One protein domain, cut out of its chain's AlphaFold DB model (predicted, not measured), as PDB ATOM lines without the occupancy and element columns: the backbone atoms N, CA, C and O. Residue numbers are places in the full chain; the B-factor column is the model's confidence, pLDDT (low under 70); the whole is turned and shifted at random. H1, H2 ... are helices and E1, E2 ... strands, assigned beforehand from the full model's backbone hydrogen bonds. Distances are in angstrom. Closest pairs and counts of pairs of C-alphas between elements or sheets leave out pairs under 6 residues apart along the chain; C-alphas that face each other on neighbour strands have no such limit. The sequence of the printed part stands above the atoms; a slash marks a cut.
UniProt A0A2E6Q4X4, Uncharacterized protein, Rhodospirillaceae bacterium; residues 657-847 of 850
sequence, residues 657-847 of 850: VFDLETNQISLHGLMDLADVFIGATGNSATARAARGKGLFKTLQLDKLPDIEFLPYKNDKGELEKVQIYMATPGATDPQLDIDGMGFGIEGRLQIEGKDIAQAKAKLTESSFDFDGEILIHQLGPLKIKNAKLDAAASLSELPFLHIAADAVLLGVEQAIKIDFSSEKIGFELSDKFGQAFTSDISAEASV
ATOM      1  N   VAL A 657      23.135   2.516  -3.515       72.44
ATOM      2  CA  VAL A 657      22.415   1.292  -3.858       72.44
ATOM      3  C   VAL A 657      23.322   0.473  -4.761       72.44
ATOM      4  O   VAL A 657      23.770   0.955  -5.805       72.44
ATOM      5  N   PHE A 658      23.625  -0.745  -4.333       78.06
ATOM      6  CA  PHE A 658      24.354  -1.732  -5.112       78.06
ATOM      7  C   PHE A 658      23.367  -2.753  -5.661       78.06
ATOM      8  O   PHE A 658      22.612  -3.343  -4.895       78.06
ATOM      9  N   ASP A 659      23.424  -2.977  -6.963       81.38
ATOM     10  CA  ASP A 659      22.751  -4.057  -7.674       81.38
ATOM     11  C   ASP A 659      23.825  -5.039  -8.152       81.38
ATOM     12  O   ASP A 659      24.757  -4.661  -8.870       81.38
ATOM     13  N   LEU A 660      23.765  -6.275  -7.670       83.19
ATOM     14  CA  LEU A 660      24.726  -7.322  -7.962       83.19
ATOM     15  C   LEU A 660      24.030  -8.468  -8.683       83.19
ATOM     16  O   LEU A 660      23.039  -9.012  -8.207       83.19
ATOM     17  N   GLU A 661      24.626  -8.909  -9.784       83.69
ATOM     18  CA  GLU A 661      24.136 -10.044 -10.560       83.69
ATOM     19  C   GLU A 661      25.128 -11.214 -10.488       83.69
ATOM     20  O   GLU A 661      26.330 -11.042 -10.726       83.69
ATOM     21  N   THR A 662      24.628 -12.427 -10.224       84.38
ATOM     22  CA  THR A 662      25.419 -13.668 -10.293       84.38
ATOM     23  C   THR A 662      24.616 -14.848 -10.843       84.38
ATOM     24  O   THR A 662      23.386 -14.852 -10.854       84.38
ATOM     25  N   ASN A 663      25.313 -15.873 -11.331       84.12
ATOM     26  CA  ASN A 663      24.676 -17.102 -11.806       84.12
ATOM     27  C   ASN A 663      24.271 -18.030 -10.659       84.12
ATOM     28  O   ASN A 663      23.359 -18.824 -10.838       84.12
ATOM     29  N   GLN A 664      24.960 -17.967  -9.522       84.75
ATOM     30  CA  GLN A 664      24.710 -18.825  -8.370       84.75
ATOM     31  C   GLN A 664      25.348 -18.199  -7.133       84.75
ATOM     32  O   GLN A 664      26.432 -17.616  -7.221       84.75
ATOM     33  N   ILE A 665      24.692 -18.328  -5.984       84.94
ATOM     34  CA  ILE A 665      25.292 -18.008  -4.687       84.94
ATOM     35  C   ILE A 665      24.713 -18.921  -3.609       84.94
ATOM     36  O   ILE A 665      23.506 -19.143  -3.567       84.94
ATOM     37  N   SER A 666      25.559 -19.457  -2.733       84.69
ATOM     38  CA  SER A 666      25.104 -20.191  -1.549       84.69
ATOM     39  C   SER A 666      24.723 -19.231  -0.424       84.69
ATOM     40  O   SER A 666      25.209 -18.101  -0.372       84.69
ATOM     41  N   LEU A 667      23.907 -19.670   0.537       81.50
ATOM     42  CA  LEU A 667      23.621 -18.885   1.742       81.50
ATOM     43  C   LEU A 667      24.910 -18.532   2.504       81.50
ATOM     44  O   LEU A 667      25.023 -17.444   3.056       81.50
ATOM     45  N   HIS A 668      25.912 -19.411   2.488       80.56
ATOM     46  CA  HIS A 668      27.225 -19.116   3.059       80.56
ATOM     47  C   HIS A 668      27.931 -17.971   2.313       80.56
ATOM     48  O   HIS A 668      28.331 -17.000   2.951       80.56
ATOM     49  N   GLY A 669      28.002 -18.021   0.977       78.69
ATOM     50  CA  GLY A 669      28.569 -16.936   0.165       78.69
ATOM     51  C   GLY A 669      27.793 -15.617   0.298       78.69
ATOM     52  O   GLY A 669      28.383 -14.537   0.317       78.69
ATOM     53  N   LEU A 670      26.471 -15.702   0.472       79.69
ATOM     54  CA  LEU A 670      25.592 -14.569   0.764       79.69
ATOM     55  C   LEU A 670      25.947 -13.914   2.102       79.69
ATOM     56  O   LEU A 670      26.040 -12.691   2.195       79.69
ATOM     57  N   MET A 671      26.161 -14.728   3.137       81.06
ATOM     58  CA  MET A 671      26.536 -14.246   4.464       81.06
ATOM     59  C   MET A 671      27.960 -13.697   4.498       81.06
ATOM     60  O   MET A 671      28.191 -12.717   5.195       81.06
ATOM     61  N   ASP A 672      28.886 -14.244   3.710       78.44
ATOM     62  CA  ASP A 672      30.225 -13.673   3.537       78.44
ATOM     63  C   ASP A 672      30.165 -12.275   2.901       78.44
ATOM     64  O   ASP A 672      30.851 -11.347   3.347       78.44
ATOM     65  N   LEU A 673      29.308 -12.091   1.890       77.81
ATOM     66  CA  LEU A 673      29.045 -10.780   1.291       77.81
ATOM     67  C   LEU A 673      28.402  -9.820   2.312       77.81
ATOM     68  O   LEU A 673      28.849  -8.677   2.456       77.81
ATOM     69  N   ALA A 674      27.409 -10.291   3.069       78.38
ATOM     70  CA  ALA A 674      26.760  -9.522   4.129       78.38
ATOM     71  C   ALA A 674      27.727  -9.165   5.274       78.38
ATOM     72  O   ALA A 674      27.658  -8.060   5.811       78.38
ATOM     73  N   ASP A 675      28.674 -10.041   5.618       76.75
ATOM     74  CA  ASP A 675      29.697  -9.805   6.639       76.75
ATOM     75  C   ASP A 675      30.622  -8.653   6.255       76.75
ATOM     76  O   ASP A 675      30.936  -7.790   7.085       76.75
ATOM     77  N   VAL A 676      31.028  -8.604   4.983       73.94
ATOM     78  CA  VAL A 676      31.814  -7.493   4.437       73.94
ATOM     79  C   VAL A 676      30.994  -6.201   4.462       73.94
ATOM     80  O   VAL A 676      31.491  -5.174   4.927       73.94
ATOM     81  N   PHE A 677      29.733  -6.247   4.028       74.06
ATOM     82  CA  PHE A 677      28.883  -5.063   3.895       74.06
ATOM     83  C   PHE A 677      28.405  -4.493   5.246       74.06
ATOM     84  O   PHE A 677      28.687  -3.339   5.579       74.06
ATOM     85  N   ILE A 678      27.739  -5.304   6.071       72.81
ATOM     86  CA  ILE A 678      27.178  -4.918   7.380       72.81
ATOM     87  C   ILE A 678      28.301  -4.694   8.401       72.81
ATOM     88  O   ILE A 678      28.269  -3.747   9.197       72.81
ATOM     89  N   GLY A 679      29.348  -5.526   8.357       68.62
ATOM     90  CA  GLY A 679      30.530  -5.368   9.202       68.62
ATOM     91  C   GLY A 679      31.283  -4.061   8.931       68.62
ATOM     92  O   GLY A 679      31.871  -3.490   9.855       68.62
ATOM     93  N   ALA A 680      31.245  -3.528   7.711       65.12
ATOM     94  CA  ALA A 680      31.890  -2.259   7.381       65.12
ATOM     95  C   ALA A 680      31.051  -1.019   7.745       65.12
ATOM     96  O   ALA A 680      31.628   0.031   8.025       65.12
ATOM     97  N   THR A 681      29.720  -1.127   7.799       61.00
ATOM     98  CA  THR A 681      28.826   0.047   7.757       61.00
ATOM     99  C   THR A 681      28.052   0.346   9.053       61.00
ATOM    100  O   THR A 681      27.480   1.429   9.161       61.00
ATOM    101  N   GLY A 682      28.074  -0.524  10.079       61.34
ATOM    102  CA  GLY A 682      27.245  -0.351  11.293       61.34
ATOM    103  C   GLY A 682      27.951  -0.454  12.655       61.34
ATOM    104  O   GLY A 682      29.083  -0.912  12.776       61.34
ATOM    105  N   ASN A 683      27.257  -0.058  13.731       64.75
ATOM    106  CA  ASN A 683      27.632  -0.343  15.134       64.75
ATOM    107  C   ASN A 683      26.583  -1.204  15.868       64.75
ATOM    108  O   ASN A 683      26.665  -1.389  17.087       64.75
ATOM    109  N   SER A 684      25.604  -1.734  15.131       67.31
ATOM    110  CA  SER A 684      24.552  -2.611  15.644       67.31
ATOM    111  C   SER A 684      25.126  -3.910  16.236       67.31
ATOM    112  O   SER A 684      26.313  -4.232  16.095       67.31
ATOM    113  N   ALA A 685      24.299  -4.667  16.962       68.44
ATOM    114  CA  ALA A 685      24.689  -5.992  17.449       68.44
ATOM    115  C   ALA A 685      25.060  -6.930  16.282       68.44
ATOM    116  O   ALA A 685      26.074  -7.619  16.358       68.44
ATOM    117  N   THR A 686      24.324  -6.839  15.175       68.06
ATOM    118  CA  THR A 686      24.544  -7.567  13.916       68.06
ATOM    119  C   THR A 686      25.861  -7.169  13.242       68.06
ATOM    120  O   THR A 686      26.651  -8.032  12.878       68.06
ATOM    121  N   ALA A 687      26.207  -5.876  13.203       69.06
ATOM    122  CA  ALA A 687      27.512  -5.430  12.698       69.06
ATOM    123  C   ALA A 687      28.692  -5.882  13.581       69.06
ATOM    124  O   ALA A 687      29.780  -6.180  13.085       69.06
ATOM    125  N   ARG A 688      28.498  -5.962  14.906       73.62
ATOM    126  CA  ARG A 688      29.501  -6.540  15.822       73.62
ATOM    127  C   ARG A 688      29.645  -8.052  15.637       73.62
ATOM    128  O   ARG A 688      30.766  -8.547  15.728       73.62
ATOM    129  N   ALA A 689      28.547  -8.756  15.364       72.19
ATOM    130  CA  ALA A 689      28.540 -10.178  15.029       72.19
ATOM    131  C   ALA A 689      29.295 -10.460  13.719       72.19
ATOM    132  O   ALA A 689      30.203 -11.295  13.718       72.19
ATOM    133  N   ALA A 690      29.011  -9.683  12.669       73.75
ATOM    134  CA  ALA A 690      29.687  -9.749  11.373       73.75
ATOM    135  C   ALA A 690      31.215  -9.585  11.488       73.75
ATOM    136  O   ALA A 690      31.988 -10.375  10.958       73.75
ATOM    137  N   ARG A 691      31.685  -8.608  12.283       72.88
ATOM    138  CA  ARG A 691      33.128  -8.399  12.548       72.88
ATOM    139  C   ARG A 691      33.784  -9.498  13.394       72.88
ATOM    140  O   ARG A 691      35.011  -9.536  13.480       72.88
ATOM    141  N   GLY A 692      32.987 -10.297  14.101       74.81
ATOM    142  CA  GLY A 692      33.433 -11.275  15.086       74.81
ATOM    143  C   GLY A 692      33.685 -12.651  14.476       74.81
ATOM    144  O   GLY A 692      34.734 -12.899  13.891       74.81
ATOM    145  N   LYS A 693      32.737 -13.575  14.675       74.12
ATOM    146  CA  LYS A 693      32.808 -14.950  14.144       74.12
ATOM    147  C   LYS A 693      32.177 -15.091  12.745       74.12
ATOM    148  O   LYS A 693      32.175 -16.208  12.231       74.12
ATOM    149  N   GLY A 694      31.658 -13.997  12.179       78.12
ATOM    150  CA  GLY A 694      30.845 -13.964  10.959       78.12
ATOM    151  C   GLY A 694      29.358 -14.202  11.239       78.12
ATOM    152  O   GLY A 694      29.003 -14.858  12.230       78.12
ATOM    153  N   LEU A 695      28.478 -13.655  10.401       76.19
ATOM    154  CA  LEU A 695      27.021 -13.758  10.530       76.19
ATOM    155  C   LEU A 695      26.552 -15.200  10.392       76.19
ATOM    156  O   LEU A 695      25.743 -15.635  11.208       76.19
ATOM    157  N   PHE A 696      27.138 -15.967   9.468       78.75
ATOM    158  CA  PHE A 696      26.785 -17.371   9.244       78.75
ATOM    159  C   PHE A 696      26.851 -18.199  10.539       78.75
ATOM    160  O   PHE A 696      25.884 -18.849  10.931       78.75
ATOM    161  N   LYS A 697      27.958 -18.087  11.287       78.88
ATOM    162  CA  LYS A 697      28.138 -18.784  12.575       78.88
ATOM    163  C   LYS A 697      27.398 -18.126  13.733       78.88
ATOM    164  O   LYS A 697      27.022 -18.804  14.685       78.88
ATOM    165  N   THR A 698      27.244 -16.802  13.717       77.94
ATOM    166  CA  THR A 698      26.629 -16.085  14.846       77.94
ATOM    167  C   THR A 698      25.115 -16.261  14.873       77.94
ATOM    168  O   THR A 698      24.546 -16.437  15.947       77.94
ATOM    169  N   LEU A 699      24.485 -16.279  13.700       77.19
ATOM    170  CA  LEU A 699      23.065 -16.576  13.523       77.19
ATOM    171  C   LEU A 699      22.774 -18.086  13.532       77.19
ATOM    172  O   LEU A 699      21.624 -18.479  13.389       77.19
ATOM    173  N   GLN A 700      23.798 -18.925  13.735       79.25
ATOM    174  CA  GLN A 700      23.710 -20.390  13.736       79.25
ATOM    175  C   GLN A 700      23.118 -20.961  12.434       79.25
ATOM    176  O   GLN A 700      22.424 -21.978  12.457       79.25
ATOM    177  N   LEU A 701      23.367 -20.296  11.299       79.38
ATOM    178  CA  LEU A 701      22.873 -20.723   9.986       79.38
ATOM    179  C   LEU A 701      23.528 -22.030   9.520       79.38
ATOM    180  O   LEU A 701      22.986 -22.689   8.645       79.38
ATOM    181  N   ASP A 702      24.617 -22.454  10.166       75.88
ATOM    182  CA  ASP A 702      25.205 -23.793  10.035       75.88
ATOM    183  C   ASP A 702      24.256 -24.924  10.467       75.88
ATOM    184  O   ASP A 702      24.516 -26.086  10.180       75.88
ATOM    185  N   LYS A 703      23.152 -24.600  11.156       79.75
ATOM    186  CA  LYS A 703      22.104 -25.563  11.518       79.75
ATOM    187  C   LYS A 703      21.019 -25.721  10.456       79.75
ATOM    188  O   LYS A 703      20.191 -26.625  10.603       79.75
ATOM    189  N   LEU A 704      20.985 -24.860   9.442       79.94
ATOM    190  CA  LEU A 704      20.083 -24.982   8.300       79.94
ATOM    191  C   LEU A 704      20.693 -25.924   7.247       79.94
ATOM    192  O   LEU A 704      21.907 -26.116   7.256       79.94
ATOM    193  N   PRO A 705      19.872 -26.535   6.374       77.94
ATOM    194  CA  PRO A 705      20.383 -27.297   5.232       77.94
ATOM    195  C   PRO A 705      21.163 -26.413   4.249       77.94
ATOM    196  O   PRO A 705      21.078 -25.180   4.305       77.94
ATOM    197  N   ASP A 706      21.859 -27.041   3.303       80.81
ATOM    198  CA  ASP A 706      22.545 -26.345   2.220       80.81
ATOM    199  C   ASP A 706      21.531 -25.620   1.329       80.81
ATOM    200  O   ASP A 706      20.636 -26.221   0.724       80.81
ATOM    201  N   ILE A 707      21.673 -24.296   1.268       82.38
ATOM    202  CA  ILE A 707      20.782 -23.393   0.542       82.38
ATOM    203  C   ILE A 707      21.575 -22.678  -0.546       82.38
ATOM    204  O   ILE A 707      22.582 -22.021  -0.265       82.38
ATOM    205  N   GLU A 708      21.072 -22.737  -1.774       85.00
ATOM    206  CA  GLU A 708      21.625 -22.039  -2.929       85.00
ATOM    207  C   GLU A 708      20.559 -21.223  -3.656       85.00
ATOM    208  O   GLU A 708      19.384 -21.579  -3.703       85.00
ATOM    209  N   PHE A 709      20.984 -20.118  -4.252       84.56
ATOM    210  CA  PHE A 709      20.168 -19.291  -5.123       84.56
ATOM    211  C   PHE A 709      20.668 -19.445  -6.552       84.56
ATOM    212  O   PHE A 709      21.866 -19.330  -6.816       84.56
ATOM    213  N   LEU A 710      19.737 -19.689  -7.466       84.81
ATOM    214  CA  LEU A 710      19.962 -19.945  -8.883       84.81
ATOM    215  C   LEU A 710      19.157 -18.970  -9.758       84.81
ATOM    216  O   LEU A 710      18.217 -18.331  -9.270       84.81
ATOM    217  N   PRO A 711      19.456 -18.892 -11.070       83.69
ATOM    218  CA  PRO A 711      18.701 -18.071 -12.003       83.69
ATOM    219  C   PRO A 711      17.233 -18.518 -12.025       83.69
ATOM    220  O   PRO A 711      16.935 -19.718 -11.919       83.69
ATOM    221  N   TYR A 712      16.321 -17.561 -12.162       77.75
ATOM    222  CA  TYR A 712      14.874 -17.778 -12.161       77.75
ATOM    223  C   TYR A 712      14.257 -17.297 -13.474       77.75
ATOM    224  O   TYR A 712      14.925 -16.683 -14.298       77.75
ATOM    225  N   LYS A 713      12.989 -17.634 -13.716       74.12
ATOM    226  CA  LYS A 713      12.244 -17.073 -14.845       74.12
ATOM    227  C   LYS A 713      11.298 -16.005 -14.332       74.12
ATOM    228  O   LYS A 713      10.519 -16.299 -13.433       74.12
ATOM    229  N   ASN A 714      11.358 -14.810 -14.904       73.25
ATOM    230  CA  ASN A 714      10.429 -13.736 -14.561       73.25
ATOM    231  C   ASN A 714       9.003 -14.029 -15.076       73.25
ATOM    232  O   ASN A 714       8.777 -14.990 -15.820       73.25
ATOM    233  N   ASP A 715       8.047 -13.153 -14.758       67.00
ATOM    234  CA  ASP A 715       6.637 -13.252 -15.180       67.00
ATOM    235  C   ASP A 715       6.434 -13.296 -16.711       67.00
ATOM    236  O   ASP A 715       5.355 -13.635 -17.201       67.00
ATOM    237  N   LYS A 716       7.468 -12.952 -17.490       70.56
ATOM    238  CA  LYS A 716       7.484 -12.992 -18.961       70.56
ATOM    239  C   LYS A 716       8.147 -14.259 -19.517       70.56
ATOM    240  O   LYS A 716       8.170 -14.451 -20.732       70.56
ATOM    241  N   GLY A 717       8.646 -15.143 -18.652       71.12
ATOM    242  CA  GLY A 717       9.300 -16.403 -19.006       71.12
ATOM    243  C   GLY A 717      10.776 -16.276 -19.399       71.12
ATOM    244  O   GLY A 717      11.354 -17.258 -19.877       71.12
ATOM    245  N   GLU A 718      11.385 -15.105 -19.207       78.25
ATOM    246  CA  GLU A 718      12.795 -14.834 -19.510       78.25
ATOM    247  C   GLU A 718      13.678 -15.273 -18.337       78.25
ATOM    248  O   GLU A 718      13.300 -15.096 -17.182       78.25
ATOM    249  N   LEU A 719      14.835 -15.879 -18.624       79.31
ATOM    250  CA  LEU A 719      15.775 -16.333 -17.596       79.31
ATOM    251  C   LEU A 719      16.562 -15.137 -17.040       79.31
ATOM    252  O   LEU A 719      17.354 -14.537 -17.765       79.31
ATOM    253  N   GLU A 720      16.376 -14.836 -15.762       80.38
ATOM    254  CA  GLU A 720      17.074 -13.790 -15.016       80.38
ATOM    255  C   GLU A 720      18.092 -14.410 -14.052       80.38
ATOM    256  O   GLU A 720      17.867 -15.474 -13.472       80.38
ATOM    257  N   LYS A 721      19.251 -13.757 -13.918       85.31
ATOM    258  CA  LYS A 721      20.296 -14.120 -12.949       85.31
ATOM    259  C   LYS A 721      19.810 -13.891 -11.515       85.31
ATOM    260  O   LYS A 721      18.808 -13.221 -11.300       85.31
ATOM    261  N   VAL A 722      20.542 -14.418 -10.534       82.81
ATOM    262  CA  VAL A 722      20.313 -14.062  -9.128       82.81
ATOM    263  C   VAL A 722      20.662 -12.590  -8.950       82.81
ATOM    264  O   VAL A 722      21.784 -12.190  -9.280       82.81
ATOM    265  N   GLN A 723      19.712 -11.812  -8.441       81.38
ATOM    266  CA  GLN A 723      19.880 -10.388  -8.166       81.38
ATOM    267  C   GLN A 723      20.030 -10.178  -6.665       81.38
ATOM    268  O   GLN A 723      19.260 -10.713  -5.869       81.38
ATOM    269  N   ILE A 724      21.045  -9.418  -6.274       82.06
ATOM    270  CA  ILE A 724      21.331  -9.072  -4.888       82.06
ATOM    271  C   ILE A 724      21.406  -7.560  -4.793       82.06
ATOM    272  O   ILE A 724      22.180  -6.918  -5.496       82.06
ATOM    273  N   TYR A 725      20.651  -7.004  -3.864       79.62
ATOM    274  CA  TYR A 725      20.562  -5.580  -3.629       79.62
ATOM    275  C   TYR A 725      21.143  -5.230  -2.271       79.62
ATOM    276  O   TYR A 725      20.833  -5.871  -1.269       79.62
ATOM    277  N   MET A 726      21.972  -4.194  -2.211       77.94
ATOM    278  CA  MET A 726      22.507  -3.694  -0.947       77.94
ATOM    279  C   MET A 726      22.319  -2.186  -0.855       77.94
ATOM    280  O   MET A 726      22.700  -1.455  -1.767       77.94
ATOM    281  N   ALA A 727      21.776  -1.720   0.265       74.75
ATOM    282  CA  ALA A 727      21.555  -0.306   0.542       74.75
ATOM    283  C   ALA A 727      22.359   0.119   1.777       74.75
ATOM    284  O   ALA A 727      22.337  -0.551   2.815       74.75
ATOM    285  N   THR A 728      23.110   1.218   1.678       69.94
ATOM    286  CA  THR A 728      23.841   1.784   2.828       69.94
ATOM    287  C   THR A 728      22.886   2.511   3.790       69.94
ATOM    288  O   THR A 728      21.807   2.942   3.382       69.94
ATOM    289  N   PRO A 729      23.240   2.683   5.082       63.16
ATOM    290  CA  PRO A 729      22.357   3.339   6.049       63.16
ATOM    291  C   PRO A 729      21.930   4.746   5.603       63.16
ATOM    292  O   PRO A 729      22.772   5.625   5.411       63.16
ATOM    293  N   GLY A 730      20.613   4.946   5.493       58.28
ATOM    294  CA  GLY A 730      19.968   6.178   5.026       58.28
ATOM    295  C   GLY A 730      19.340   6.071   3.634       58.28
ATOM    296  O   GLY A 730      18.455   6.860   3.331       58.28
ATOM    297  N   ALA A 731      19.740   5.087   2.820       64.69
ATOM    298  CA  ALA A 731      19.153   4.866   1.503       64.69
ATOM    299  C   ALA A 731      17.767   4.213   1.628       64.69
ATOM    300  O   ALA A 731      17.558   3.337   2.471       64.69
ATOM    301  N   THR A 732      16.834   4.625   0.770       59.28
ATOM    302  CA  THR A 732      15.508   4.007   0.650       59.28
ATOM    303  C   THR A 732      15.275   3.560  -0.785       59.28
ATOM    304  O   THR A 732      15.335   4.396  -1.689       59.28
ATOM    305  N   ASP A 733      14.953   2.285  -0.990       59.91
ATOM    306  CA  ASP A 733      14.508   1.773  -2.290       59.91
ATOM    307  C   ASP A 733      13.049   1.279  -2.199       59.91
ATOM    308  O   ASP A 733      12.787   0.226  -1.607       59.91
ATOM    309  N   PRO A 734      12.081   2.016  -2.784       56.75
ATOM    310  CA  PRO A 734      10.670   1.640  -2.776       56.75
ATOM    311  C   PRO A 734      10.347   0.357  -3.551       56.75
ATOM    312  O   PRO A 734       9.308  -0.244  -3.293       56.75
ATOM    313  N   GLN A 735      11.177  -0.048  -4.522       56.12
ATOM    314  CA  GLN A 735      10.950  -1.276  -5.296       56.12
ATOM    315  C   GLN A 735      11.318  -2.529  -4.497       56.12
ATOM    316  O   GLN A 735      10.792  -3.606  -4.774       56.12
ATOM    317  N   LEU A 736      12.183  -2.374  -3.495       54.31
ATOM    318  CA  LEU A 736      12.774  -3.470  -2.728       54.31
ATOM    319  C   LEU A 736      12.381  -3.453  -1.243       54.31
ATOM    320  O   LEU A 736      12.827  -4.308  -0.481       54.31
ATOM    321  N   ASP A 737      11.550  -2.489  -0.828       60.62
ATOM    322  CA  ASP A 737      11.093  -2.285   0.555       60.62
ATOM    323  C   ASP A 737      12.248  -2.100   1.566       60.62
ATOM    324  O   ASP A 737      12.106  -2.337   2.763       60.62
ATOM    325  N   ILE A 738      13.435  -1.676   1.125       60.56
ATOM    326  CA  ILE A 738      14.570  -1.453   2.029       60.56
ATOM    327  C   ILE A 738      14.519  -0.009   2.549       60.56
ATOM    328  O   ILE A 738      14.721   0.930   1.781       60.56
ATOM    329  N   ASP A 739      14.250   0.154   3.850       59.97
ATOM    330  CA  ASP A 739      14.309   1.424   4.591       59.97
ATOM    331  C   ASP A 739      15.527   1.407   5.533       59.97
ATOM    332  O   ASP A 739      15.506   0.774   6.593       59.97
ATOM    333  N   GLY A 740      16.629   2.041   5.114       64.12
ATOM    334  CA  GLY A 740      17.897   2.061   5.849       64.12
ATOM    335  C   GLY A 740      18.914   1.018   5.371       64.12
ATOM    336  O   GLY A 740      18.936   0.631   4.207       64.12
ATOM    337  N   MET A 741      19.824   0.593   6.258       63.75
ATOM    338  CA  MET A 741      20.813  -0.431   5.908       63.75
ATOM    339  C   MET A 741      20.105  -1.771   5.714       63.75
ATOM    340  O   MET A 741      19.525  -2.309   6.659       63.75
ATOM    341  N   GLY A 742      20.187  -2.324   4.510       65.81
ATOM    342  CA  GLY A 742      19.533  -3.586   4.207       65.81
ATOM    343  C   GLY A 742      20.153  -4.306   3.029       65.81
ATOM    344  O   GLY A 742      20.863  -3.728   2.204       65.81
ATOM    345  N   PHE A 743      19.888  -5.600   2.999       73.88
ATOM    346  CA  PHE A 743      20.365  -6.530   1.999       73.88
ATOM    347  C   PHE A 743      19.159  -7.317   1.488       73.88
ATOM    348  O   PHE A 743      18.390  -7.841   2.289       73.88
ATOM    349  N   GLY A 744      18.968  -7.365   0.177       75.69
ATOM    350  CA  GLY A 744      17.901  -8.101  -0.489       75.69
ATOM    351  C   GLY A 744      18.486  -9.092  -1.484       75.69
ATOM    352  O   GLY A 744      19.497  -8.806  -2.115       75.69
ATOM    353  N   ILE A 745      17.864 -10.251  -1.651       80.25
ATOM    354  CA  ILE A 745      18.186 -11.194  -2.725       80.25
ATOM    355  C   ILE A 745      16.898 -11.691  -3.358       80.25
ATOM    356  O   ILE A 745      15.943 -12.002  -2.651       80.25
ATOM    357  N   GLU A 746      16.895 -11.794  -4.679       80.56
ATOM    358  CA  GLU A 746      15.835 -12.409  -5.462       80.56
ATOM    359  C   GLU A 746      16.427 -13.506  -6.348       80.56
ATOM    360  O   GLU A 746      17.389 -13.301  -7.096       80.56
ATOM    361  N   GLY A 747      15.873 -14.710  -6.230       82.38
ATOM    362  CA  GLY A 747      16.358 -15.859  -6.976       82.38
ATOM    363  C   GLY A 747      15.505 -17.104  -6.795       82.38
ATOM    364  O   GLY A 747      14.581 -17.162  -5.980       82.38
ATOM    365  N   ARG A 748      15.842 -18.139  -7.564       81.62
ATOM    366  CA  ARG A 748      15.279 -19.474  -7.377       81.62
ATOM    367  C   ARG A 748      16.047 -20.180  -6.267       81.62
ATOM    368  O   ARG A 748      17.243 -20.412  -6.404       81.62
ATOM    369  N   LEU A 749      15.354 -20.511  -5.191       81.06
ATOM    370  CA  LEU A 749      15.885 -21.189  -4.020       81.06
ATOM    371  C   LEU A 749      15.988 -22.697  -4.268       81.06
ATOM    372  O   LEU A 749      14.988 -23.360  -4.573       81.06
ATOM    373  N   GLN A 750      17.185 -23.227  -4.072       82.06
ATOM    374  CA  GLN A 750      17.500 -24.643  -4.053       82.06
ATOM    375  C   GLN A 750      17.904 -25.036  -2.625       82.06
ATOM    376  O   GLN A 750      18.710 -24.352  -2.003       82.06
ATOM    377  N   ILE A 751      17.334 -26.120  -2.099       77.81
ATOM    378  CA  ILE A 751      17.679 -26.678  -0.783       77.81
ATOM    379  C   ILE A 751      18.142 -28.116  -1.003       77.81
ATOM    380  O   ILE A 751      17.407 -28.892  -1.620       77.81
ATOM    381  N   GLU A 752      19.343 -28.474  -0.543       76.31
ATOM    382  CA  GLU A 752      19.935 -29.815  -0.725       76.31
ATOM    383  C   GLU A 752      19.886 -30.286  -2.195       76.31
ATOM    384  O   GLU A 752      19.445 -31.393  -2.527       76.31
ATOM    385  N   GLY A 753      20.226 -29.389  -3.125       73.75
ATOM    386  CA  GLY A 753      20.218 -29.679  -4.561       73.75
ATOM    387  C   GLY A 753      18.825 -29.793  -5.208       73.75
ATOM    388  O   GLY A 753      18.729 -30.115  -6.396       73.75
ATOM    389  N   LYS A 754      17.729 -29.507  -4.493       75.19
ATOM    390  CA  LYS A 754      16.358 -29.544  -5.038       75.19
ATOM    391  C   LYS A 754      15.761 -28.152  -5.164       75.19
ATOM    392  O   LYS A 754      15.799 -27.388  -4.210       75.19
ATOM    393  N   ASP A 755      15.184 -27.837  -6.321       72.94
ATOM    394  CA  ASP A 755      14.462 -26.578  -6.540       72.94
ATOM    395  C   ASP A 755      13.210 -26.541  -5.654       72.94
ATOM    396  O   ASP A 755      12.389 -27.453  -5.740       72.94
ATOM    397  N   ILE A 756      13.052 -25.505  -4.822       71.38
ATOM    398  CA  ILE A 756      11.947 -25.400  -3.852       71.38
ATOM    399  C   ILE A 756      11.020 -24.221  -4.164       71.38
ATOM    400  O   ILE A 756       9.804 -24.390  -4.275       71.38
ATOM    401  N   ALA A 757      11.566 -23.017  -4.313       70.06
ATOM    402  CA  ALA A 757      10.775 -21.787  -4.382       70.06
ATOM    403  C   ALA A 757      11.446 -20.726  -5.255       70.06
ATOM    404  O   ALA A 757      12.647 -20.786  -5.500       70.06
ATOM    405  N   GLN A 758      10.684 -19.729  -5.691       73.00
ATOM    406  CA  GLN A 758      11.233 -18.419  -6.014       73.00
ATOM    407  C   GLN A 758      11.108 -17.581  -4.746       73.00
ATOM    408  O   GLN A 758      10.007 -17.375  -4.239       73.00
ATOM    409  N   ALA A 759      12.238 -17.168  -4.185       71.88
ATOM    410  CA  ALA A 759      12.272 -16.526  -2.881       71.88
ATOM    411  C   ALA A 759      12.871 -15.128  -2.982       71.88
ATOM    412  O   ALA A 759      13.842 -14.909  -3.714       71.88
ATOM    413  N   LYS A 760      12.302 -14.208  -2.199       72.81
ATOM    414  CA  LYS A 760      12.943 -12.948  -1.850       72.81
ATOM    415  C   LYS A 760      13.408 -13.058  -0.403       72.81
ATOM    416  O   LYS A 760      12.614 -13.353   0.487       72.81
ATOM    417  N   ALA A 761      14.696 -12.861  -0.160       72.38
ATOM    418  CA  ALA A 761      15.213 -12.783   1.203       72.38
ATOM    419  C   ALA A 761      15.629 -11.353   1.505       72.38
ATOM    420  O   ALA A 761      16.200 -10.676   0.649       72.38
ATOM    421  N   LYS A 762      15.369 -10.914   2.733       73.31
ATOM    422  CA  LYS A 762      15.741  -9.598   3.231       73.31
ATOM    423  C   LYS A 762      16.490  -9.756   4.543       73.31
ATOM    424  O   LYS A 762      16.030 -10.397   5.480       73.31
ATOM    425  N   LEU A 763      17.655  -9.141   4.627       70.38
ATOM    426  CA  LEU A 763      18.421  -9.008   5.853       70.38
ATOM    427  C   LEU A 763      18.391  -7.537   6.270       70.38
ATOM    428  O   LEU A 763      18.813  -6.650   5.525       70.38
ATOM    429  N   THR A 764      17.869  -7.293   7.466       66.38
ATOM    430  CA  THR A 764      17.800  -5.978   8.107       66.38
ATOM    431  C   THR A 764      18.830  -5.884   9.235       66.38
ATOM    432  O   THR A 764      19.548  -6.838   9.539       66.38
ATOM    433  N   GLU A 765      18.914  -4.736   9.912       62.56
ATOM    434  CA  GLU A 765      19.814  -4.579  11.060       62.56
ATOM    435  C   GLU A 765      19.498  -5.525  12.238       62.56
ATOM    436  O   GLU A 765      20.363  -5.717  13.099       62.56
ATOM    437  N   SER A 766      18.295  -6.111  12.298       61.38
ATOM    438  CA  SER A 766      17.800  -6.893  13.443       61.38
ATOM    439  C   SER A 766      17.341  -8.318  13.127       61.38
ATOM    440  O   SER A 766      17.333  -9.147  14.038       61.38
ATOM    441  N   SER A 767      16.976  -8.612  11.880       64.94
ATOM    442  CA  SER A 767      16.428  -9.907  11.463       64.94
ATOM    443  C   SER A 767      16.875 -10.270  10.051       64.94
ATOM    444  O   SER A 767      17.112  -9.401   9.210       64.94
ATOM    445  N   PHE A 768      16.995 -11.569   9.808       69.19
ATOM    446  CA  PHE A 768      17.019 -12.155   8.481       69.19
ATOM    447  C   PHE A 768      15.663 -12.802   8.250       69.19
ATOM    448  O   PHE A 768      15.328 -13.722   8.990       69.19
ATOM    449  N   ASP A 769      14.917 -12.317   7.265       71.69
ATOM    450  CA  ASP A 769      13.563 -12.764   6.957       71.69
ATOM    451  C   ASP A 769      13.504 -13.237   5.495       71.69
ATOM    452  O   ASP A 769      14.017 -12.580   4.582       71.69
ATOM    453  N   PHE A 770      12.885 -14.392   5.266       69.75
ATOM    454  CA  PHE A 770      12.604 -14.944   3.944       69.75
ATOM    455  C   PHE A 770      11.105 -14.998   3.699       69.75
ATOM    456  O   PHE A 770      10.385 -15.641   4.457       69.75
ATOM    457  N   ASP A 771      10.681 -14.466   2.557       66.19
ATOM    458  CA  ASP A 771       9.339 -14.671   2.026       66.19
ATOM    459  C   ASP A 771       9.450 -15.152   0.573       66.19
ATOM    460  O   ASP A 771      10.099 -14.532  -0.274       66.19
ATOM    461  N   GLY A 772       8.836 -16.293   0.255       62.28
ATOM    462  CA  GLY A 772       8.951 -16.894  -1.076       62.28
ATOM    463  C   GLY A 772       7.684 -17.580  -1.566       62.28
ATOM    464  O   GLY A 772       6.954 -18.206  -0.794       62.28
ATOM    465  N   GLU A 773       7.454 -17.489  -2.876       65.12
ATOM    466  CA  GLU A 773       6.424 -18.255  -3.571       65.12
ATOM    467  C   GLU A 773       6.982 -19.628  -3.953       65.12
ATOM    468  O   GLU A 773       8.027 -19.768  -4.596       65.12
ATOM    469  N   ILE A 774       6.294 -20.679  -3.521       66.00
ATOM    470  CA  ILE A 774       6.784 -22.048  -3.647       66.00
ATOM    471  C   ILE A 774       6.442 -22.616  -5.026       66.00
ATOM    472  O   ILE A 774       5.281 -22.675  -5.425       66.00
ATOM    473  N   LEU A 775       7.470 -23.101  -5.726       63.66
ATOM    474  CA  LEU A 775       7.372 -23.645  -7.085       63.66
ATOM    475  C   LEU A 775       7.185 -25.169  -7.102       63.66
ATOM    476  O   LEU A 775       6.860 -25.752  -8.139       63.66
ATOM    477  N   ILE A 776       7.382 -25.838  -5.964       63.38
ATOM    478  CA  ILE A 776       7.148 -27.276  -5.840       63.38
ATOM    479  C   ILE A 776       5.669 -27.591  -5.603       63.38
ATOM    480  O   ILE A 776       5.077 -27.264  -4.580       63.38
ATOM    481  N   HIS A 777       5.075 -28.330  -6.538       65.69
ATOM    482  CA  HIS A 777       3.728 -28.898  -6.390       65.69
ATOM    483  C   HIS A 777       3.748 -30.335  -5.851       65.69
ATOM    484  O   HIS A 777       2.697 -30.939  -5.619       65.69
ATOM    485  N   GLN A 778       4.946 -30.899  -5.673       65.88
ATOM    486  CA  GLN A 778       5.143 -32.249  -5.171       65.88
ATOM    487  C   GLN A 778       6.463 -32.367  -4.395       65.88
ATOM    488  O   GLN A 778       7.523 -32.062  -4.936       65.88
ATOM    489  N   LEU A 779       6.403 -32.856  -3.153       65.12
ATOM    490  CA  LEU A 779       7.570 -33.179  -2.328       65.12
ATOM    491  C   LEU A 779       7.492 -34.657  -1.928       65.12
ATOM    492  O   LEU A 779       6.646 -35.064  -1.130       65.12
ATOM    493  N   GLY A 780       8.333 -35.490  -2.545       66.06
ATOM    494  CA  GLY A 780       8.231 -36.946  -2.407       66.06
ATOM    495  C   GLY A 780       6.848 -37.464  -2.858       66.06
ATOM    496  O   GLY A 780       6.440 -37.194  -3.993       66.06
ATOM    497  N   PRO A 781       6.108 -38.214  -2.016       63.84
ATOM    498  CA  PRO A 781       4.762 -38.687  -2.346       63.84
ATOM    499  C   PRO A 781       3.661 -37.624  -2.159       63.84
ATOM    500  O   PRO A 781       2.522 -37.865  -2.558       63.84
ATOM    501  N   LEU A 782       3.962 -36.474  -1.546       67.25
ATOM    502  CA  LEU A 782       2.962 -35.468  -1.190       67.25
ATOM    503  C   LEU A 782       2.732 -34.490  -2.337       67.25
ATOM    504  O   LEU A 782       3.680 -33.874  -2.815       67.25
ATOM    505  N   LYS A 783       1.470 -34.298  -2.736       73.75
ATOM    506  CA  LYS A 783       1.071 -33.164  -3.584       73.75
ATOM    507  C   LYS A 783       0.793 -31.962  -2.701       73.75
ATOM    508  O   LYS A 783      -0.045 -32.070  -1.810       73.75
ATOM    509  N   ILE A 784       1.461 -30.852  -2.982       74.69
ATOM    510  CA  ILE A 784       1.442 -29.644  -2.162       74.69
ATOM    511  C   ILE A 784       0.699 -28.520  -2.904       74.69
ATOM    512  O   ILE A 784       0.884 -28.329  -4.108       74.69
ATOM    513  N   LYS A 785      -0.155 -27.789  -2.184       74.50
ATOM    514  CA  LYS A 785      -0.916 -26.611  -2.624       74.50
ATOM    515  C   LYS A 785      -0.769 -25.478  -1.603       74.50
ATOM    516  O   LYS A 785      -0.456 -25.738  -0.450       74.50
ATOM    517  N   ASN A 786      -1.006 -24.233  -2.025       73.88
ATOM    518  CA  ASN A 786      -1.008 -23.038  -1.159       73.88
ATOM    519  C   ASN A 786       0.225 -22.912  -0.248       73.88
ATOM    520  O   ASN A 786       0.125 -22.472   0.895       73.88
ATOM    521  N   ALA A 787       1.380 -23.343  -0.747       72.81
ATOM    522  CA  ALA A 787       2.588 -23.425   0.042       72.81
ATOM    523  C   ALA A 787       3.218 -22.038   0.207       72.81
ATOM    524  O   ALA A 787       3.426 -21.324  -0.773       72.81
ATOM    525  N   LYS A 788       3.537 -21.685   1.450       77.50
ATOM    526  CA  LYS A 788       4.293 -20.496   1.829       77.50
ATOM    527  C   LYS A 788       5.579 -20.911   2.518       77.50
ATOM    528  O   LYS A 788       5.553 -21.731   3.437       77.50
ATOM    529  N   LEU A 789       6.682 -20.353   2.042       78.88
ATOM    530  CA  LEU A 789       7.980 -20.490   2.678       78.88
ATOM    531  C   LEU A 789       8.100 -19.403   3.743       78.88
ATOM    532  O   LEU A 789       7.863 -18.243   3.428       78.88
ATOM    533  N   ASP A 790       8.471 -19.792   4.955       77.06
ATOM    534  CA  ASP A 790       8.783 -18.887   6.056       77.06
ATOM    535  C   ASP A 790      10.114 -19.329   6.666       77.06
ATOM    536  O   ASP A 790      10.278 -20.484   7.082       77.06
ATOM    537  N   ALA A 791      11.091 -18.432   6.672       74.75
ATOM    538  CA  ALA A 791      12.360 -18.680   7.329       74.75
ATOM    539  C   ALA A 791      12.856 -17.402   7.982       74.75
ATOM    540  O   ALA A 791      12.889 -16.345   7.353       74.75
ATOM    541  N   ALA A 792      13.287 -17.522   9.232       77.38
ATOM    542  CA  ALA A 792      13.837 -16.399   9.961       77.38
ATOM    543  C   ALA A 792      15.085 -16.805  10.737       77.38
ATOM    544  O   ALA A 792      15.208 -17.932  11.222       77.38
ATOM    545  N   ALA A 793      16.008 -15.858  10.881       75.12
ATOM    546  CA  ALA A 793      17.133 -15.956  11.799       75.12
ATOM    547  C   ALA A 793      17.366 -14.605  12.480       75.12
ATOM    548  O   ALA A 793      17.383 -13.555  11.838       75.12
ATOM    549  N   SER A 794      17.578 -14.614  13.796       74.62
ATOM    550  CA  SER A 794      17.876 -13.395  14.551       74.62
ATOM    551  C   SER A 794      18.908 -13.659  15.644       74.62
ATOM    552  O   SER A 794      19.281 -14.792  15.929       74.62
ATOM    553  N   LEU A 795      19.397 -12.596  16.286       67.31
ATOM    554  CA  LEU A 795      20.302 -12.733  17.434       67.31
ATOM    555  C   LEU A 795      19.583 -13.216  18.707       67.31
ATOM    556  O   LEU A 795      20.249 -13.608  19.666       67.31
ATOM    557  N   SER A 796      18.248 -13.144  18.742       68.81
ATOM    558  CA  SER A 796      17.412 -13.500  19.896       68.81
ATOM    559  C   SER A 796      16.715 -14.853  19.766       68.81
ATOM    560  O   SER A 796      16.335 -15.423  20.787       68.81
ATOM    561  N   GLU A 797      16.559 -15.374  18.549       74.31
ATOM    562  CA  GLU A 797      15.814 -16.601  18.254       74.31
ATOM    563  C   GLU A 797      16.651 -17.548  17.389       74.31
ATOM    564  O   GLU A 797      17.488 -17.111  16.602       74.31
ATOM    565  N   LEU A 798      16.459 -18.860  17.562       76.19
ATOM    566  CA  LEU A 798      17.150 -19.859  16.744       76.19
ATOM    567  C   LEU A 798      16.652 -19.789  15.294       76.19
ATOM    568  O   LEU A 798      15.456 -19.576  15.092       76.19
ATOM    569  N   PRO A 799      17.537 -20.001  14.304       81.38
ATOM    570  CA  PRO A 799      17.135 -19.982  12.911       81.38
ATOM    571  C   PRO A 799      16.166 -21.124  12.627       81.38
ATOM    572  O   PRO A 799      16.343 -22.242  13.121       81.38
ATOM    573  N   PHE A 800      15.166 -20.845  11.802       81.88
ATOM    574  CA  PHE A 800      14.230 -21.847  11.330       81.88
ATOM    575  C   PHE A 800      13.944 -21.680   9.843       81.88
ATOM    576  O   PHE A 800      14.035 -20.583   9.301       81.88
ATOM    577  N   LEU A 801      13.578 -22.785   9.199       82.75
ATOM    578  CA  LEU A 801      13.160 -22.838   7.806       82.75
ATOM    579  C   LEU A 801      11.971 -23.784   7.715       82.75
ATOM    580  O   LEU A 801      12.097 -24.982   7.985       82.75
ATOM    581  N   HIS A 802      10.808 -23.238   7.377       83.69
ATOM    582  CA  HIS A 802       9.554 -23.967   7.392       83.69
ATOM    583  C   HIS A 802       8.735 -23.711   6.128       83.69
ATOM    584  O   HIS A 802       8.670 -22.598   5.616       83.69
ATOM    585  N   ILE A 803       8.054 -24.744   5.640       80.56
ATOM    586  CA  ILE A 803       7.034 -24.609   4.599       80.56
ATOM    587  C   ILE A 803       5.676 -24.898   5.224       80.56
ATOM    588  O   ILE A 803       5.421 -26.019   5.664       80.56
ATOM    589  N   ALA A 804       4.799 -23.899   5.237       80.31
ATOM    590  CA  ALA A 804       3.391 -24.073   5.565       80.31
ATOM    591  C   ALA A 804       2.616 -24.304   4.269       80.31
ATOM    592  O   ALA A 804       2.638 -23.453   3.384       80.31
ATOM    593  N   ALA A 805       1.949 -25.443   4.123       78.06
ATOM    594  CA  ALA A 805       1.255 -25.771   2.884       78.06
ATOM    595  C   ALA A 805       0.062 -26.697   3.096       78.06
ATOM    596  O   ALA A 805      -0.032 -27.357   4.119       78.06
ATOM    597  N   ASP A 806      -0.808 -26.820   2.099       81.31
ATOM    598  CA  ASP A 806      -1.854 -27.835   2.072       81.31
ATOM    599  C   ASP A 806      -1.348 -29.068   1.312       81.31
ATOM    600  O   ASP A 806      -1.032 -28.991   0.124       81.31
ATOM    601  N   ALA A 807      -1.284 -30.228   1.963       75.44
ATOM    602  CA  ALA A 807      -0.949 -31.490   1.312       75.44
ATOM    603  C   ALA A 807      -2.185 -32.358   1.075       75.44
ATOM    604  O   ALA A 807      -3.050 -32.490   1.937       75.44
ATOM    605  N   VAL A 808      -2.246 -33.002  -0.094       73.06
ATOM    606  CA  VAL A 808      -3.248 -34.038  -0.379       73.06
ATOM    607  C   VAL A 808      -2.715 -35.381   0.101       73.06
ATOM    608  O   VAL A 808      -1.886 -36.001  -0.571       73.06
ATOM    609  N   LEU A 809      -3.231 -35.861   1.229       67.00
ATOM    610  CA  LEU A 809      -2.889 -37.162   1.788       67.00
ATOM    611  C   LEU A 809      -4.115 -38.079   1.737       67.00
ATOM    612  O   LEU A 809      -5.183 -37.741   2.238       67.00
ATOM    613  N   LEU A 810      -3.991 -39.226   1.056       69.12
ATOM    614  CA  LEU A 810      -5.091 -40.187   0.849       69.12
ATOM    615  C   LEU A 810      -6.380 -39.565   0.259       69.12
ATOM    616  O   LEU A 810      -7.478 -40.076   0.465       69.12
ATOM    617  N   GLY A 811      -6.251 -38.472  -0.502       67.94
ATOM    618  CA  GLY A 811      -7.373 -37.766  -1.133       67.94
ATOM    619  C   GLY A 811      -8.009 -36.654  -0.290       67.94
ATOM    620  O   GLY A 811      -8.963 -36.041  -0.764       67.94
ATOM    621  N   VAL A 812      -7.487 -36.364   0.907       71.38
ATOM    622  CA  VAL A 812      -7.937 -35.264   1.778       71.38
ATOM    623  C   VAL A 812      -6.869 -34.169   1.817       71.38
ATOM    624  O   VAL A 812      -5.688 -34.472   1.968       71.38
ATOM    625  N   GLU A 813      -7.279 -32.912   1.652       76.00
ATOM    626  CA  GLU A 813      -6.406 -31.736   1.790       76.00
ATOM    627  C   GLU A 813      -6.247 -31.370   3.267       76.00
ATOM    628  O   GLU A 813      -7.248 -31.188   3.962       76.00
ATOM    629  N   GLN A 814      -5.004 -31.275   3.743       76.56
ATOM    630  CA  GLN A 814      -4.686 -30.900   5.122       76.56
ATOM    631  C   GLN A 814      -3.525 -29.917   5.181       76.56
ATOM    632  O   GLN A 814      -2.549 -30.073   4.450       76.56
ATOM    633  N   ALA A 815      -3.614 -28.955   6.098       78.88
ATOM    634  CA  ALA A 815      -2.513 -28.053   6.392       78.88
ATOM    635  C   ALA A 815      -1.369 -28.836   7.056       78.88
ATOM    636  O   ALA A 815      -1.556 -29.479   8.088       78.88
ATOM    637  N   ILE A 816      -0.187 -28.766   6.459       76.44
ATOM    638  CA  ILE A 816       1.059 -29.348   6.940       76.44
ATOM    639  C   ILE A 816       2.095 -28.249   7.168       76.44
ATOM    640  O   ILE A 816       2.119 -27.230   6.471       76.44
ATOM    641  N   LYS A 817       2.982 -28.493   8.132       81.44
ATOM    642  CA  LYS A 817       4.207 -27.726   8.336       81.44
ATOM    643  C   LYS A 817       5.393 -28.652   8.100       81.44
ATOM    644  O   LYS A 817       5.466 -29.721   8.704       81.44
ATOM    645  N   ILE A 818       6.280 -28.260   7.198       78.81
ATOM    646  CA  ILE A 818       7.502 -28.994   6.876       78.81
ATOM    647  C   ILE A 818       8.661 -28.210   7.467       78.81
ATOM    648  O   ILE A 818       8.899 -27.080   7.051       78.81
ATOM    649  N   ASP A 819       9.360 -28.798   8.425       81.50
ATOM    650  CA  ASP A 819      10.511 -28.212   9.088       81.50
ATOM    651  C   ASP A 819      11.805 -28.721   8.445       81.50
ATOM    652  O   ASP A 819      12.020 -29.926   8.293       81.50
ATOM    653  N   PHE A 820      12.683 -27.792   8.080       77.50
ATOM    654  CA  PHE A 820      13.988 -28.081   7.503       77.50
ATOM    655  C   PHE A 820      15.087 -27.807   8.531       77.50
ATOM    656  O   PHE A 820      15.106 -26.765   9.187       77.50
ATOM    657  N   SER A 821      16.027 -28.740   8.646       76.50
ATOM    658  CA  SER A 821      17.247 -28.611   9.441       76.50
ATOM    659  C   SER A 821      18.405 -29.307   8.728       76.50
ATOM    660  O   SER A 821      18.172 -30.142   7.857       76.50
ATOM    661  N   SER A 822      19.633 -28.992   9.128       69.94
ATOM    662  CA  SER A 822      20.868 -29.627   8.634       69.94
ATOM    663  C   SER A 822      20.883 -31.154   8.777       69.94
ATOM    664  O   SER A 822      21.495 -31.838   7.970       69.94
ATOM    665  N   GLU A 823      20.203 -31.710   9.783       70.81
ATOM    666  CA  GLU A 823      20.202 -33.159  10.037       70.81
ATOM    667  C   GLU A 823      18.987 -33.872   9.418       70.81
ATOM    668  O   GLU A 823      19.042 -35.062   9.088       70.81
ATOM    669  N   LYS A 824      17.857 -33.165   9.288       74.19
ATOM    670  CA  LYS A 824      16.585 -33.763   8.870       74.19
ATOM    671  C   LYS A 824      15.626 -32.780   8.209       74.19
ATOM    672  O   LYS A 824      15.516 -31.621   8.612       74.19
ATOM    673  N   ILE A 825      14.841 -33.306   7.273       73.12
ATOM    674  CA  ILE A 825      13.607 -32.691   6.778       73.12
ATOM    675  C   ILE A 825      12.447 -33.464   7.402       73.12
ATOM    676  O   ILE A 825      12.278 -34.652   7.124       73.12
ATOM    677  N   GLY A 826      11.674 -32.809   8.262       71.62
ATOM    678  CA  GLY A 826      10.562 -33.421   8.986       71.62
ATOM    679  C   GLY A 826       9.238 -32.760   8.641       71.62
ATOM    680  O   GLY A 826       9.173 -31.548   8.475       71.62
ATOM    681  N   PHE A 827       8.160 -33.531   8.568       74.31
ATOM    682  CA  PHE A 827       6.826 -32.969   8.748       74.31
ATOM    683  C   PHE A 827       6.057 -33.814   9.749       74.31
ATOM    684  O   PHE A 827       6.176 -35.042   9.764       74.31
ATOM    685  N   GLU A 828       5.246 -33.147  10.556       68.88
ATOM    686  CA  GLU A 828       4.324 -33.781  11.485       68.88
ATOM    687  C   GLU A 828       2.906 -33.327  11.154       68.88
ATOM    688  O   GLU A 828       2.614 -32.135  11.042       68.88
ATOM    689  N   LEU A 829       2.019 -34.298  10.980       68.94
ATOM    690  CA  LEU A 829       0.599 -34.090  10.769       68.94
ATOM    691  C   LEU A 829      -0.159 -34.892  11.824       68.94
ATOM    692  O   LEU A 829      -0.149 -36.117  11.793       68.94
ATOM    693  N   SER A 830      -0.826 -34.202  12.742       66.06
ATOM    694  CA  SER A 830      -1.708 -34.806  13.746       66.06
ATOM    695  C   SER A 830      -3.146 -34.433  13.404       66.06
ATOM    696  O   SER A 830      -3.546 -33.293  13.649       66.06
ATOM    697  N   ASP A 831      -3.940 -35.377  12.895       66.56
ATOM    698  CA  ASP A 831      -5.344 -35.120  12.559       66.56
ATOM    699  C   ASP A 831      -6.332 -36.093  13.214       66.56
ATOM    700  O   ASP A 831      -6.060 -37.274  13.437       66.56
ATOM    701  N   LYS A 832      -7.522 -35.583  13.541       63.09
ATOM    702  CA  LYS A 832      -8.615 -36.339  14.157       63.09
ATOM    703  C   LYS A 832      -9.659 -36.685  13.107       63.09
ATOM    704  O   LYS A 832     -10.517 -35.870  12.769       63.09
ATOM    705  N   PHE A 833      -9.674 -37.945  12.681       64.56
ATOM    706  CA  PHE A 833     -10.709 -38.478  11.797       64.56
ATOM    707  C   PHE A 833     -12.010 -38.738  12.585       64.56
ATOM    708  O   PHE A 833     -12.366 -39.871  12.925       64.56
ATOM    709  N   GLY A 834     -12.730 -37.662  12.919       64.94
ATOM    710  CA  GLY A 834     -13.960 -37.708  13.718       64.94
ATOM    711  C   GLY A 834     -13.724 -38.209  15.152       64.94
ATOM    712  O   GLY A 834     -12.742 -37.843  15.791       64.94
ATOM    713  N   GLN A 835     -14.629 -39.048  15.679       62.03
ATOM    714  CA  GLN A 835     -14.443 -39.733  16.977       62.03
ATOM    715  C   GLN A 835     -13.718 -41.091  16.855       62.03
ATOM    716  O   GLN A 835     -13.562 -41.781  17.860       62.03
ATOM    717  N   ALA A 836     -13.328 -41.514  15.647       60.94
ATOM    718  CA  ALA A 836     -12.903 -42.891  15.392       60.94
ATOM    719  C   ALA A 836     -11.440 -43.156  15.785       60.94
ATOM    720  O   ALA A 836     -11.162 -44.174  16.414       60.94
ATOM    721  N   PHE A 837     -10.515 -42.258  15.433       64.31
ATOM    722  CA  PHE A 837      -9.110 -42.290  15.857       64.31
ATOM    723  C   PHE A 837      -8.419 -40.948  15.559       64.31
ATOM    724  O   PHE A 837      -8.894 -40.151  14.750       64.31
ATOM    725  N   THR A 838      -7.296 -40.701  16.238       68.00
ATOM    726  CA  THR A 838      -6.323 -39.653  15.876       68.00
ATOM    727  C   THR A 838      -5.219 -40.322  15.062       68.00
ATOM    728  O   THR A 838      -4.800 -41.426  15.409       68.00
ATOM    729  N   SER A 839      -4.817 -39.704  13.960       64.06
ATOM    730  CA  SER A 839      -3.728 -40.154  13.104       64.06
ATOM    731  C   SER A 839      -2.583 -39.166  13.227       64.06
ATOM    732  O   SER A 839      -2.719 -38.026  12.789       64.06
ATOM    733  N   ASP A 840      -1.465 -39.635  13.766       68.81
ATOM    734  CA  ASP A 840      -0.203 -38.909  13.777       68.81
ATOM    735  C   ASP A 840       0.675 -39.477  12.663       68.81
ATOM    736  O   ASP A 840       1.060 -40.648  12.678       68.81
ATOM    737  N   ILE A 841       0.933 -38.659  11.651       67.31
ATOM    738  CA  ILE A 841       1.797 -38.985  10.525       67.31
ATOM    739  C   ILE A 841       3.003 -38.072  10.628       67.31
ATOM    740  O   ILE A 841       2.937 -36.893  10.290       67.31
ATOM    741  N   SER A 842       4.109 -38.640  11.086       67.81
ATOM    742  CA  SER A 842       5.424 -38.032  10.961       67.81
ATOM    743  C   SER A 842       6.154 -38.688   9.798       67.81
ATOM    744  O   SER A 842       6.231 -39.920   9.737       67.81
ATOM    745  N   ALA A 843       6.725 -37.892   8.902       69.62
ATOM    746  CA  ALA A 843       7.771 -38.389   8.022       69.62
ATOM    747  C   ALA A 843       9.031 -37.566   8.238       69.62
ATOM    748  O   ALA A 843       8.986 -36.337   8.271       69.62
ATOM    749  N   GLU A 844      10.148 -38.266   8.352       71.81
ATOM    750  CA  GLU A 844      11.468 -37.671   8.443       71.81
ATOM    751  C   GLU A 844      12.325 -38.246   7.318       71.81
ATOM    752  O   GLU A 844      12.320 -39.454   7.065       71.81
ATOM    753  N   ALA A 845      13.043 -37.370   6.628       67.88
ATOM    754  CA  ALA A 845      14.124 -37.739   5.733       67.88
ATOM    755  C   ALA A 845      15.430 -37.251   6.360       67.88
ATOM    756  O   ALA A 845      15.575 -36.057   6.621       67.88
ATOM    757  N   SER A 846      16.360 -38.172   6.616       64.25
ATOM    758  CA  SER A 846      17.734 -37.819   6.972       64.25
ATOM    759  C   SER A 846      18.424 -37.224   5.752       64.25
ATOM    760  O   SER A 846      18.321 -37.777   4.652       64.25
ATOM    761  N   VAL A 847      19.131 -36.117   5.950       60.75
ATOM    762  CA  VAL A 847      20.065 -35.601   4.951       60.75
ATOM    763  C   VAL A 847      21.321 -36.465   5.088       60.75
ATOM    764  O   VAL A 847      22.055 -36.340   6.063       60.75
TER     765      VAL A 847
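This is residues 657 to 847 of the 850 residues of an uncharacterized protein of Rhodospirillaceae bacterium (UniProt A0A2E6Q4X4). One long, twisted wall of antiparallel strands runs through the whole domain, with helix H1 over one face near the end that holds E1 to E5, and H2 and H3 packed on H1. At the other end the hairpin of E10 and E11 reaches away, joined to E9 by a short pairing. The printed part has 191 residues, with three named helices and eleven named strands in the order E1, H1, H2, H3, then E2 to E11; the class is mixed, helices and strands. The sheet is branched at E4, and E3 to E11 form a meander, each strand the antiparallel neighbour of the one before. The whole is compact, with a radius of gyration of the C-alphas of 18.3 A, and only just elongated, spanning 60 by 40 by 28 A.

Find C-alpha 657 at (22.415, 1.292, -3.858); here E1 begins and runs to residue 662. H1, residues 667 to 681, is 20.5 A long; H2, residues 685 to 690, and H3, residues 695 to 698, follow. Next come E2, residues 707 to 710, and E3, residues 722 to 727. E4, residues 742 to 751, spans 23.7 A and bends by 82 degrees at residue 748; E5, residues 754 to 763, spans 23.3 A. After E6, residues 767 to 774, find C-alpha 782 at (2.962, -35.468, -1.190), where E7 sets out to residue 794, 30.9 A away, bending by 86 degrees at residue 785. E8 holds residues 800 to 809, E9 residues 812 to 820, E10 residues 824 to 833, and E11 residues 837 to 846, ending at C-alpha 846, (17.734, -37.819, 6.972).

Look first at E4: E2 and E3 lie on one side of it, E5 on the other side. N 708 and O 750 of E2 and E4 are 2.9 A apart, N 725 and O 744 of E3 and E4 2.8 A, both within hydrogen-bond range. E1 is an edge strand beside E3, with N 658 and O 726 at 2.8 A. E9 and E10 form a hairpin, with N 819 and O 826 at 2.8 A. H1 is on the sheet at a height of 8.9 A, over E4 and along the strands, at 2 degrees to E4 on the local plane. H1 and H2 touch, the closest C-alphas being Gly 679 and Ala 687 at 4.6 A, at a steep tilt of 61 degrees, opposite ways. H1 and H3 touch, closest at C-alphas 671 and 696, 5.7 A; H2 and H3 touch only at the corner, closest at C-alphas 689 and 695, 5.9 A. In H1 and H2 every O i to N i+4 pair is within hydrogen-bond range; H3 is too short for one.

The two C-alphas farthest apart, those of Ala 680 and Ala 836, are 61.0 A apart. The printed part has no cut. The links E2 to E3 and E3 to E4 are long. Mean pLDDT of the printed part is 73.0; 68 residues are under 70, among them 728 to 742 and 828 to 843.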